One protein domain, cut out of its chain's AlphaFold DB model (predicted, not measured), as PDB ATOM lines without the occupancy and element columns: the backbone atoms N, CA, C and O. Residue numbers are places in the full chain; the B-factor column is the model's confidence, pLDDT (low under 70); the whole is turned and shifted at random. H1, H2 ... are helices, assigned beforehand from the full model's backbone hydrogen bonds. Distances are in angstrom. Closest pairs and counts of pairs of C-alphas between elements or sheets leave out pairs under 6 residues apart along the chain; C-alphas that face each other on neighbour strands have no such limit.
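This is residues 211 to 265 and 286 to 317 of the 351 residues of the protein "XrtN system VIT domain protein" of Chitinophaga eiseniae (UniProt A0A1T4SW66). What is the overall shape? One long helix, H1, makes the long axis, with H2 and H3 crossing it steeply on one side and H5 packing on H2 and H3 on the side away from H1. H4 packs on the first residues of H1, and residues 230 to 235 stick out at its other end. What is printed? The printed part has 87 residues with five named helices, H1 to H5 in that order, and no named strand; the class is all helix. It is compact, with a radius of gyration of the C-alphas of 12.4 A, yet elongated, spanning 40 by 24 by 21 A.

Where does the first element run? H1, residues 211 to 230, measures 28.2 A from C-alpha 211 at (203.335, 136.009, 176.375) to C-alpha 230 at (186.638, 134.893, 153.698). Which elements follow before the cut? H2 is residues 237 to 244, 10.6 A long, and H3 is residues 249 to 256, 10.5 A long. Which come after it? H4 is residues 289 to 298, 13.9 A long. H5 is residues 305 to 315, 15.4 A long, ending at C-alpha 315 at (181.364, 132.706, 174.829).

What does H1 touch? H1 is the hub. Its residues 224 to 229 alone touch H2, closest at the C-alphas of Leu 228 and Pro 237, 5.1 A, at a steep tilt of 54 degrees, opposite ways; its residues 213 to 221 alone touch H3, closest at the C-alphas of Lys 218 and Val 254, 6.0 A, at a steep tilt of 62 degrees, the same way. Its residues 211 to 215 alone touch H4, closest at the C-alphas of Cys 211 and Ala 294, 4.7 A, at a steep tilt of 58 degrees, the same way. What does H5 touch? H5 touches H2 at a shallow tilt of 30 degrees, the same way, closest at the C-alphas of Ala 242 and Ile 311, 5.2 A. It touches H3 at a shallow tilt of 31 degrees, opposite ways, closest at the C-alphas of Leu 255 and Arg 308, 5.9 A. Which stay apart, and how are the backbones? H1 and H5 are apart, as are H2 and H3. In H1, H2, H3, H4 and H5 every O i to N i+4 pair is within hydrogen-bond range.

How large is it? The two C-alphas farthest apart are those of Glu 234 and Pro 289, 40.0 A. Where is the cut? Residues 266 to 285 are not printed, and C-alphas 265 and 286 are 14.8 A apart. How are the links and the confidence? H2 to H3 is a tight link; H1 to H2 and H4 to H5 are short. The mean pLDDT of the printed part is 91.2, and residue 233 is under 70.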
ATOM      1  N   CYS A 211     203.277 135.307 177.660       98.19
ATOM      2  CA  CYS A 211     203.335 136.009 176.375       98.19
ATOM      3  C   CYS A 211     203.307 135.043 175.182       98.19
ATOM      4  O   CYS A 211     202.571 135.278 174.227       98.19
ATOM      5  N   ILE A 212     204.064 133.942 175.240       98.38
ATOM      6  CA  ILE A 212     204.066 132.918 174.185       98.38
ATOM      7  C   ILE A 212     202.677 132.288 174.059       98.38
ATOM      8  O   ILE A 212     202.146 132.192 172.953       98.38
ATOM      9  N   TYR A 213     202.057 131.895 175.176       98.12
ATOM     10  CA  TYR A 213     200.728 131.289 175.147       98.12
ATOM     11  C   TYR A 213     199.665 132.270 174.629       98.12
ATOM     12  O   TYR A 213     198.831 131.893 173.806       98.12
ATOM     13  N   PHE A 214     199.745 133.539 175.036       98.06
ATOM     14  CA  PHE A 214     198.903 134.617 174.523       98.06
ATOM     15  C   PHE A 214     199.063 134.783 173.004       98.06
ATOM     16  O   PHE A 214     198.063 134.824 172.293       98.06
ATOM     17  N   ALA A 215     200.298 134.815 172.491       98.06
ATOM     18  CA  ALA A 215     200.582 134.950 171.061       98.06
ATOM     19  C   ALA A 215     200.039 133.775 170.234       98.06
ATOM     20  O   ALA A 215     199.382 133.995 169.218       98.06
ATOM     21  N   VAL A 216     200.263 132.536 170.690       97.88
ATOM     22  CA  VAL A 216     199.782 131.323 170.007       97.88
ATOM     23  C   VAL A 216     198.255 131.303 169.945       97.88
ATOM     24  O   VAL A 216     197.677 131.034 168.893       97.88
ATOM     25  N   VAL A 217     197.585 131.607 171.061       97.31
ATOM     26  CA  VAL A 217     196.118 131.659 171.103       97.31
ATOM     27  C   VAL A 217     195.589 132.788 170.227       97.31
ATOM     28  O   VAL A 217     194.652 132.564 169.466       97.31
ATOM     29  N   LYS A 218     196.210 133.970 170.281       97.25
ATOM     30  CA  LYS A 218     195.866 135.106 169.424       97.25
ATOM     31  C   LYS A 218     195.926 134.734 167.948       97.25
ATOM     32  O   LYS A 218     194.923 134.884 167.258       97.25
ATOM     33  N   GLN A 219     197.058 134.207 167.488       97.75
ATOM     34  CA  GLN A 219     197.238 133.821 166.092       97.75
ATOM     35  C   GLN A 219     196.182 132.800 165.654       97.75
ATOM     36  O   GLN A 219     195.538 132.987 164.629       97.75
ATOM     37  N   LYS A 220     195.931 131.768 166.469       96.69
ATOM     38  CA  LYS A 220     194.927 130.741 166.163       96.69
ATOM     39  C   LYS A 220     193.512 131.316 166.021       96.69
ATOM     40  O   LYS A 220     192.776 130.914 165.121       96.69
ATOM     41  N   VAL A 221     193.117 132.223 166.917       96.00
ATOM     42  CA  VAL A 221     191.786 132.853 166.887       96.00
ATOM     43  C   VAL A 221     191.656 133.776 165.671       96.00
ATOM     44  O   VAL A 221     190.631 133.744 164.996       96.00
ATOM     45  N   GLU A 222     192.698 134.542 165.345       96.50
ATOM     46  CA  GLU A 222     192.705 135.455 164.195       96.50
ATOM     47  C   GLU A 222     192.713 134.735 162.851       96.50
ATOM     48  O   GLU A 222     191.933 135.086 161.969       96.50
ATOM     49  N   GLU A 223     193.539 133.700 162.694       96.69
ATOM     50  CA  GLU A 223     193.551 132.871 161.487       96.69
ATOM     51  C   GLU A 223     192.182 132.238 161.256       96.69
ATOM     52  O   GLU A 223     191.671 132.235 160.131       96.69
ATOM     53  N   ARG A 224     191.550 131.737 162.326       95.44
ATOM     54  CA  ARG A 224     190.225 131.138 162.213       95.44
ATOM     55  C   ARG A 224     189.164 132.172 161.856       95.44
ATOM     56  O   ARG A 224     188.363 131.919 160.961       95.44
ATOM     57  N   TYR A 225     189.186 133.332 162.502       95.69
ATOM     58  CA  TYR A 225     188.290 134.435 162.173       95.69
ATOM     59  C   TYR A 225     188.455 134.874 160.708       95.69
ATOM     60  O   TYR A 225     187.469 134.950 159.980       95.69
ATOM     61  N   GLY A 226     189.689 135.056 160.229       95.12
ATOM     62  CA  GLY A 226     189.968 135.425 158.839       95.12
ATOM     63  C   GLY A 226     189.446 134.402 157.823       95.12
ATOM     64  O   GLY A 226     188.871 134.782 156.804       95.12
ATOM     65  N   GLN A 227     189.567 133.102 158.117       94.31
ATOM     66  CA  GLN A 227     188.978 132.039 157.290       94.31
ATOM     67  C   GLN A 227     187.446 132.098 157.248       94.31
ATOM     68  O   GLN A 227     186.859 131.783 156.213       94.31
ATOM     69  N   LEU A 228     186.799 132.455 158.361       93.56
ATOM     70  CA  LEU A 228     185.343 132.582 158.436       93.56
ATOM     71  C   LEU A 228     184.858 133.820 157.676       93.56
ATOM     72  O   LEU A 228     183.917 133.712 156.896       93.56
ATOM     73  N   VAL A 229     185.548 134.957 157.814       93.50
ATOM     74  CA  VAL A 229     185.258 136.186 157.054       93.50
ATOM     75  C   VAL A 229     185.413 135.956 155.547       93.50
ATOM     76  O   VAL A 229     184.556 136.367 154.771       93.50
ATOM     77  N   ALA A 230     186.446 135.226 155.113       91.69
ATOM     78  CA  ALA A 230     186.638 134.893 153.698       91.69
ATOM     79  C   ALA A 230     185.530 133.988 153.116       91.69
ATOM     80  O   ALA A 230     185.334 133.957 151.904       91.69
ATOM     81  N   LYS A 231     184.806 133.252 153.969       88.81
ATOM     82  CA  LYS A 231     183.691 132.366 153.596       88.81
ATOM     83  C   LYS A 231     182.311 132.998 153.816       88.81
ATOM     84  O   LYS A 231     181.315 132.316 153.591       88.81
ATOM     85  N   ALA A 232     182.234 134.256 154.260       70.50
ATOM     86  CA  ALA A 232     181.044 134.889 154.845       70.50
ATOM     87  C   ALA A 232     179.866 135.164 153.882       70.50
ATOM     88  O   ALA A 232     179.046 136.038 154.143       70.50
ATOM     89  N   VAL A 233     179.735 134.414 152.785       63.19
ATOM     90  CA  VAL A 233     178.579 134.501 151.881       63.19
ATOM     91  C   VAL A 233     177.306 133.940 152.541       63.19
ATOM     92  O   VAL A 233     176.215 134.366 152.180       63.19
ATOM     93  N   GLU A 234     177.419 133.052 153.545       72.06
ATOM     94  CA  GLU A 234     176.249 132.345 154.110       72.06
ATOM     95  C   GLU A 234     176.104 132.380 155.646       72.06
ATOM     96  O   GLU A 234     175.012 132.116 156.148       72.06
ATOM     97  N   VAL A 235     177.149 132.699 156.426       79.88
ATOM     98  CA  VAL A 235     177.096 132.588 157.902       79.88
ATOM     99  C   VAL A 235     177.824 133.739 158.599       79.88
ATOM    100  O   VAL A 235     178.891 134.160 158.156       79.88
ATOM    101  N   ASN A 236     177.271 134.213 159.725       88.62
ATOM    102  CA  ASN A 236     177.914 135.217 160.574       88.62
ATOM    103  C   ASN A 236     179.198 134.635 161.220       88.62
ATOM    104  O   ASN A 236     179.101 133.701 162.031       88.62
ATOM    105  N   PRO A 237     180.393 135.173 160.898       89.69
ATOM    106  CA  PRO A 237     181.671 134.629 161.354       89.69
ATOM    107  C   PRO A 237     181.827 134.665 162.879       89.69
ATOM    108  O   PRO A 237     182.447 133.769 163.451       89.69
ATOM    109  N   GLU A 238     181.233 135.648 163.555       90.62
ATOM    110  CA  GLU A 238     181.311 135.811 165.011       90.62
ATOM    111  C   GLU A 238     180.621 134.664 165.751       90.62
ATOM    112  O   GLU A 238     181.158 134.125 166.719       90.62
ATOM    113  N   MET A 239     179.435 134.266 165.276       88.19
ATOM    114  CA  MET A 239     178.642 133.200 165.891       88.19
ATOM    115  C   MET A 239     179.312 131.841 165.720       88.19
ATOM    116  O   MET A 239     179.364 131.055 166.665       88.19
ATOM    117  N   VAL A 240     179.856 131.577 164.527       89.81
ATOM    118  CA  VAL A 240     180.585 130.333 164.253       89.81
ATOM    119  C   VAL A 240     181.847 130.272 165.097       89.81
ATOM    120  O   VAL A 240     182.089 129.265 165.759       89.81
ATOM    121  N   LEU A 241     182.619 131.360 165.147       91.25
ATOM    122  CA  LEU A 241     183.833 131.403 165.953       91.25
ATOM    123  C   LEU A 241     183.525 131.221 167.443       91.25
ATOM    124  O   LEU A 241     184.210 130.454 168.109       91.25
ATOM    125  N   ALA A 242     182.480 131.864 167.966       90.19
ATOM    126  CA  ALA A 242     182.064 131.682 169.354       90.19
ATOM    127  C   ALA A 242     181.610 130.245 169.666       90.19
ATOM    128  O   ALA A 242     181.805 129.783 170.787       90.19
ATOM    129  N   GLY A 243     181.024 129.537 168.693       86.75
ATOM    130  CA  GLY A 243     180.633 128.132 168.833       86.75
ATOM    131  C   GLY A 243     181.804 127.147 168.751       86.75
ATOM    132  O   GLY A 243     181.782 126.110 169.411       86.75
ATOM    133  N   GLU A 244     182.833 127.458 167.961       89.19
ATOM    134  CA  GLU A 244     184.012 126.598 167.783       89.19
ATOM    135  C   GLU A 244     185.081 126.806 168.854       89.19
ATOM    136  O   GLU A 244     185.819 125.885 169.220       89.19
ATOM    137  N   VAL A 245     185.211 128.038 169.330       88.00
ATOM    138  CA  VAL A 245     186.236 128.392 170.291       88.00
ATOM    139  C   VAL A 245     185.748 127.993 171.680       88.00
ATOM    140  O   VAL A 245     184.871 128.621 172.263       88.00
ATOM    141  N   SER A 246     186.351 126.929 172.219       77.56
ATOM    142  CA  SER A 246     186.120 126.465 173.592       77.56
ATOM    143  C   SER A 246     186.235 127.613 174.597       77.56
ATOM    144  O   SER A 246     187.064 128.502 174.391       77.56
ATOM    145  N   ASP A 247     185.513 127.541 175.720       80.62
ATOM    146  CA  ASP A 247     185.629 128.492 176.833       80.62
ATOM    147  C   ASP A 247     186.998 128.408 177.549       80.62
ATOM    148  O   ASP A 247     187.139 127.957 178.686       80.62
ATOM    149  N   GLY A 248     188.051 128.813 176.843       90.38
ATOM    150  CA  GLY A 248     189.409 128.882 177.340       90.38
ATOM    151  C   GLY A 248     189.677 130.245 177.962       90.38
ATOM    152  O   GLY A 248     189.469 131.288 177.339       90.38
ATOM    153  N   PHE A 249     190.243 130.244 179.166       92.06
ATOM    154  CA  PHE A 249     190.650 131.463 179.868       92.06
ATOM    155  C   PHE A 249     191.523 132.393 179.003       92.06
ATOM    156  O   PHE A 249     191.278 133.598 178.946       92.06
ATOM    157  N   MET A 250     192.504 131.835 178.281       95.94
ATOM    158  CA  MET A 250     193.411 132.631 177.446       95.94
ATOM    159  C   MET A 250     192.711 133.235 176.223       95.94
ATOM    160  O   MET A 250     192.976 134.380 175.873       95.94
ATOM    161  N   ILE A 251     191.767 132.513 175.614       95.44
ATOM    162  CA  ILE A 251     190.944 133.034 174.514       95.44
ATOM    163  C   ILE A 251     190.170 134.262 174.990       95.44
ATOM    164  O   ILE A 251     190.214 135.310 174.347       95.44
ATOM    165  N   LYS A 252     189.496 134.151 176.144       92.88
ATOM    166  CA  LYS A 252     188.770 135.274 176.748       92.88
ATOM    167  C   LYS A 252     189.700 136.460 176.989       92.88
ATOM    168  O   LYS A 252     189.308 137.583 176.699       92.88
ATOM    169  N   MET A 253     190.919 136.236 177.486       94.38
ATOM    170  CA  MET A 253     191.900 137.310 177.686       94.38
ATOM    171  C   MET A 253     192.329 137.981 176.381       94.38
ATOM    172  O   MET A 253     192.330 139.208 176.322       94.38
ATOM    173  N   VAL A 254     192.645 137.205 175.342       96.12
ATOM    174  CA  VAL A 254     193.017 137.721 174.014       96.12
ATOM    175  C   VAL A 254     191.891 138.570 173.426       96.12
ATOM    176  O   VAL A 254     192.129 139.699 173.002       96.12
ATOM    177  N   LEU A 255     190.656 138.063 173.442       94.19
ATOM    178  CA  LEU A 255     189.505 138.784 172.896       94.19
ATOM    179  C   LEU A 255     189.169 140.040 173.715       94.19
ATOM    180  O   LEU A 255     188.802 141.065 173.144       94.19
ATOM    181  N   LYS A 256     189.342 139.990 175.043       92.81
ATOM    182  CA  LYS A 256     189.110 141.120 175.959       92.81
ATOM    183  C   LYS A 256     190.259 142.135 176.004       92.81
ATOM    184  O   LYS A 256     190.080 143.200 176.604       92.81
ATOM    185  N   ALA A 257     191.424 141.846 175.423       93.44
ATOM    186  CA  ALA A 257     192.558 142.770 175.394       93.44
ATOM    187  C   ALA A 257     192.214 144.028 174.577       93.44
ATOM    188  O   ALA A 257     191.759 143.931 173.439       93.44
ATOM    189  N   GLY A 258     192.382 145.211 175.170       88.69
ATOM    190  CA  GLY A 258     191.992 146.492 174.568       88.69
ATOM    191  C   GLY A 258     190.503 146.838 174.725       88.69
ATOM    192  O   GLY A 258     190.122 147.982 174.493       88.69
ATOM    193  N   LEU A 259     189.666 145.889 175.172       87.56
ATOM    194  CA  LEU A 259     188.240 146.105 175.465       87.56
ATOM    195  C   LEU A 259     187.991 146.246 176.966       87.56
ATOM    196  O   LEU A 259     187.530 147.280 177.443       87.56
ATOM    197  N   VAL A 260     188.306 145.181 177.707       88.62
ATOM    198  CA  VAL A 260     188.210 145.121 179.167       88.62
ATOM    199  C   VAL A 260     189.582 145.346 179.771       88.62
ATOM    200  O   VAL A 260     189.683 146.067 180.748       88.62
ATOM    201  N   TYR A 261     190.648 144.778 179.210       91.06
ATOM    202  CA  TYR A 261     191.995 144.984 179.743       91.06
ATOM    203  C   TYR A 261     192.666 146.204 179.117       91.06
ATOM    204  O   TYR A 261     192.592 146.401 177.905       91.06
ATOM    205  N   THR A 262     193.360 147.000 179.933       89.31
ATOM    206  CA  THR A 262     194.192 148.107 179.437       89.31
ATOM    207  C   THR A 262     195.393 147.585 178.652       89.31
ATOM    208  O   THR A 262     196.044 146.637 179.093       89.31
ATOM    209  N   THR A 263     195.731 148.246 177.549       89.81
ATOM    210  CA  THR A 263     196.851 147.901 176.659       89.81
ATOM    211  C   THR A 263     197.694 149.141 176.328       89.81
ATOM    212  O   THR A 263     197.213 150.267 176.494       89.81
ATOM    213  N   PRO A 264     198.939 148.993 175.839       84.88
ATOM    214  CA  PRO A 264     199.828 150.141 175.625       84.88
ATOM    215  C   PRO A 264     199.329 151.116 174.551       84.88
ATOM    216  O   PRO A 264     199.557 152.319 174.653       84.88
ATOM    217  N   LEU A 265     198.642 150.600 173.524       71.06
ATOM    218  CA  LEU A 265     198.094 151.385 172.412       71.06
ATOM    219  C   LEU A 265     196.745 152.026 172.746       71.06
ATOM    220  O   LEU A 265     196.286 152.911 172.019       71.06
ATOM    221  N   ILE A 286     190.247 146.909 183.262       89.81
ATOM    222  CA  ILE A 286     191.019 146.228 184.284       89.81
ATOM    223  C   ILE A 286     192.478 146.362 183.889       89.81
ATOM    224  O   ILE A 286     192.874 146.054 182.762       89.81
ATOM    225  N   HIS A 287     193.284 146.827 184.828       91.69
ATOM    226  CA  HIS A 287     194.715 146.843 184.672       91.69
ATOM    227  C   HIS A 287     195.282 145.483 185.073       91.69
ATOM    228  O   HIS A 287     195.270 145.101 186.246       91.69
ATOM    229  N   ASP A 288     195.769 144.747 184.078       95.12
ATOM    230  CA  ASP A 288     196.468 143.484 184.269       95.12
ATOM    231  C   ASP A 288     197.877 143.593 183.664       95.12
ATOM    232  O   ASP A 288     198.006 143.686 182.439       95.12
ATOM    233  N   PRO A 289     198.942 143.593 184.489       95.69
ATOM    234  CA  PRO A 289     200.308 143.724 183.991       95.69
ATOM    235  C   PRO A 289     200.723 142.632 183.002       95.69
ATOM    236  O   PRO A 289     201.483 142.921 182.083       95.69
ATOM    237  N   LEU A 290     200.229 141.395 183.146       97.25
ATOM    238  CA  LEU A 290     200.586 140.304 182.234       97.25
ATOM    239  C   LEU A 290     199.945 140.516 180.865       97.25
ATOM    240  O   LEU A 290     200.630 140.398 179.851       97.25
ATOM    241  N   VAL A 291     198.666 140.902 180.830       96.50
ATOM    242  CA  VAL A 291     197.981 141.243 179.572       96.50
ATOM    243  C   VAL A 291     198.602 142.486 178.938       96.50
ATOM    244  O   VAL A 291     198.815 142.500 177.731       96.50
ATOM    245  N   MET A 292     198.961 143.502 179.732       95.44
ATOM    246  CA  MET A 292     199.651 144.699 179.240       95.44
ATOM    247  C   MET A 292     200.986 144.344 178.571       95.44
ATOM    248  O   MET A 292     201.258 144.804 177.464       95.44
ATOM    249  N   ILE A 293     201.815 143.528 179.230       96.88
ATOM    250  CA  ILE A 293     203.116 143.094 178.705       96.88
ATOM    251  C   ILE A 293     202.926 142.224 177.454       96.88
ATOM    252  O   ILE A 293     203.607 142.438 176.453       96.88
ATOM    253  N   ALA A 294     201.980 141.282 177.472       97.44
ATOM    254  CA  ALA A 294     201.694 140.436 176.316       97.44
ATOM    255  C   ALA A 294     201.189 141.257 175.122       97.44
ATOM    256  O   ALA A 294     201.702 141.106 174.020       97.44
ATOM    257  N   ALA A 295     200.256 142.188 175.333       95.75
ATOM    258  CA  ALA A 295     199.774 143.085 174.286       95.75
ATOM    259  C   ALA A 295     200.873 144.033 173.775       95.75
ATOM    260  O   ALA A 295     200.877 144.368 172.595       95.75
ATOM    261  N   PHE A 296     201.826 144.435 174.625       95.50
ATOM    262  CA  PHE A 296     202.988 145.223 174.207       95.50
ATOM    263  C   PHE A 296     203.886 144.460 173.228       95.50
ATOM    264  O   PHE A 296     204.260 145.008 172.196       95.50
ATOM    265  N   PHE A 297     204.222 143.203 173.530       96.50
ATOM    266  CA  PHE A 297     205.139 142.413 172.699       96.50
ATOM    267  C   PHE A 297     204.461 141.720 171.515       96.50
ATOM    268  O   PHE A 297     205.070 141.575 170.459       96.50
ATOM    269  N   CYS A 298     203.220 141.269 171.684       96.62
ATOM    270  CA  CYS A 298     202.508 140.445 170.709       96.62
ATOM    271  C   CYS A 298     201.441 141.229 169.933       96.62
ATOM    272  O   CYS A 298     200.879 140.700 168.972       96.62
ATOM    273  N   GLY A 299     201.149 142.470 170.333       94.31
ATOM    274  CA  GLY A 299     200.078 143.301 169.787       94.31
ATOM    275  C   GLY A 299     198.681 142.880 170.255       94.31
ATOM    276  O   GLY A 299     198.459 141.758 170.713       94.31
ATOM    277  N   GLU A 300     197.704 143.760 170.063       93.69
ATOM    278  CA  GLU A 300     196.282 143.477 170.299       93.69
ATOM    279  C   GLU A 300     195.670 142.613 169.197       93.69
ATOM    280  O   GLU A 300     196.295 142.409 168.154       93.69
ATOM    281  N   SER A 301     194.457 142.102 169.430       93.44
ATOM    282  CA  SER A 301     193.776 141.318 168.408       93.44
ATOM    283  C   SER A 301     193.406 142.169 167.187       93.44
ATOM    284  O   SER A 301     192.886 143.274 167.346       93.44
ATOM    285  N   SER A 302     193.657 141.647 165.986       95.56
ATOM    286  CA  SER A 302     193.312 142.279 164.704       95.56
ATOM    287  C   SER A 302     191.819 142.199 164.358       95.56
ATOM    288  O   SER A 302     191.365 142.893 163.450       95.56
ATOM    289  N   ILE A 303     191.043 141.395 165.096       94.56
ATOM    290  CA  ILE A 303     189.592 141.274 164.922       94.56
ATOM    291  C   ILE A 303     188.925 142.623 165.263       94.56
ATOM    292  O   ILE A 303     189.241 143.206 166.316       94.56
ATOM    293  N   PRO A 304     187.993 143.124 164.426       93.25
ATOM    294  CA  PRO A 304     187.255 144.352 164.698       93.25
ATOM    295  C   PRO A 304     186.643 144.375 166.103       93.25
ATOM    296  O   PRO A 304     186.233 143.353 166.650       93.25
ATOM    297  N   VAL A 305     186.612 145.560 166.717       89.88
ATOM    298  CA  VAL A 305     186.139 145.735 168.100       89.88
ATOM    299  C   VAL A 305     184.698 145.241 168.271       89.88
ATOM    300  O   VAL A 305     184.446 144.498 169.215       89.88
ATOM    301  N   GLY A 306     183.792 145.586 167.347       88.81
ATOM    302  CA  GLY A 306     182.389 145.148 167.388       88.81
ATOM    303  C   GLY A 306     182.257 143.624 167.406       88.81
ATOM    304  O   GLY A 306     181.653 143.064 168.318       88.81
ATOM    305  N   ASP A 307     182.935 142.954 166.482       92.75
ATOM    306  CA  ASP A 307     182.930 141.499 166.365       92.75
ATOM    307  C   ASP A 307     183.485 140.816 167.617       92.75
ATOM    308  O   ASP A 307     182.901 139.865 168.138       92.75
ATOM    309  N   ARG A 308     184.591 141.335 168.172       91.38
ATOM    310  CA  ARG A 308     185.158 140.809 169.425       91.38
ATOM    311  C   ARG A 308     184.174 140.891 170.582       91.38
ATOM    312  O   ARG A 308     184.128 139.971 171.396       91.38
ATOM    313  N   GLU A 309     183.404 141.967 170.675       89.81
ATOM    314  CA  GLU A 309     182.400 142.133 171.726       89.81
ATOM    315  C   GLU A 309     181.290 141.096 171.614       89.81
ATOM    316  O   GLU A 309     180.925 140.487 172.625       89.81
ATOM    317  N   VAL A 310     180.800 140.845 170.397       89.81
ATOM    318  CA  VAL A 310     179.787 139.818 170.148       89.81
ATOM    319  C   VAL A 310     180.338 138.438 170.496       89.81
ATOM    320  O   VAL A 310     179.714 137.718 171.277       89.81
ATOM    321  N   ILE A 311     181.540 138.094 170.023       91.12
ATOM    322  CA  ILE A 311     182.187 136.810 170.328       91.12
ATOM    323  C   ILE A 311     182.348 136.631 171.845       91.12
ATOM    324  O   ILE A 311     181.984 135.592 172.396       91.12
ATOM    325  N   VAL A 312     182.856 137.645 172.556       90.00
ATOM    326  CA  VAL A 312     183.044 137.584 174.015       90.00
ATOM    327  C   VAL A 312     181.716 137.414 174.744       90.00
ATOM    328  O   VAL A 312     181.661 136.641 175.706       90.00
ATOM    329  N   ARG A 313     180.660 138.109 174.308       87.81
ATOM    330  CA  ARG A 313     179.317 138.001 174.891       87.81
ATOM    331  C   ARG A 313     178.749 136.594 174.709       87.81
ATOM    332  O   ARG A 313     178.260 136.013 175.677       87.81
ATOM    333  N   LEU A 314     178.887 136.027 173.509       89.00
ATOM    334  CA  LEU A 314     178.448 134.669 173.185       89.00
ATOM    335  C   LEU A 314     179.202 133.611 174.011       89.00
ATOM    336  O   LEU A 314     178.562 132.784 174.660       89.00
ATOM    337  N   ILE A 315     180.540 133.672 174.071       89.00
ATOM    338  CA  ILE A 315     181.364 132.706 174.829       89.00
ATOM    339  C   ILE A 315     181.142 132.835 176.341       89.00
ATOM    340  O   ILE A 315     181.178 131.847 177.071       89.00
ATOM    341  N   SER A 316     180.932 134.051 176.853       84.38
ATOM    342  CA  SER A 316     180.750 134.259 178.296       84.38
ATOM    343  C   SER A 316     179.404 133.740 178.805       84.38
ATOM    344  O   SER A 316     179.182 133.758 180.013       84.38
ATOM    345  N   GLY A 317     178.508 133.289 177.917       76.56
ATOM    346  CA  GLY A 317     177.169 132.856 178.301       76.56
ATOM    347  C   GLY A 317     176.349 133.985 178.923       76.56
ATOM    348  O   GLY A 317     175.322 133.715 179.546       76.56
TER     349      GLY A 317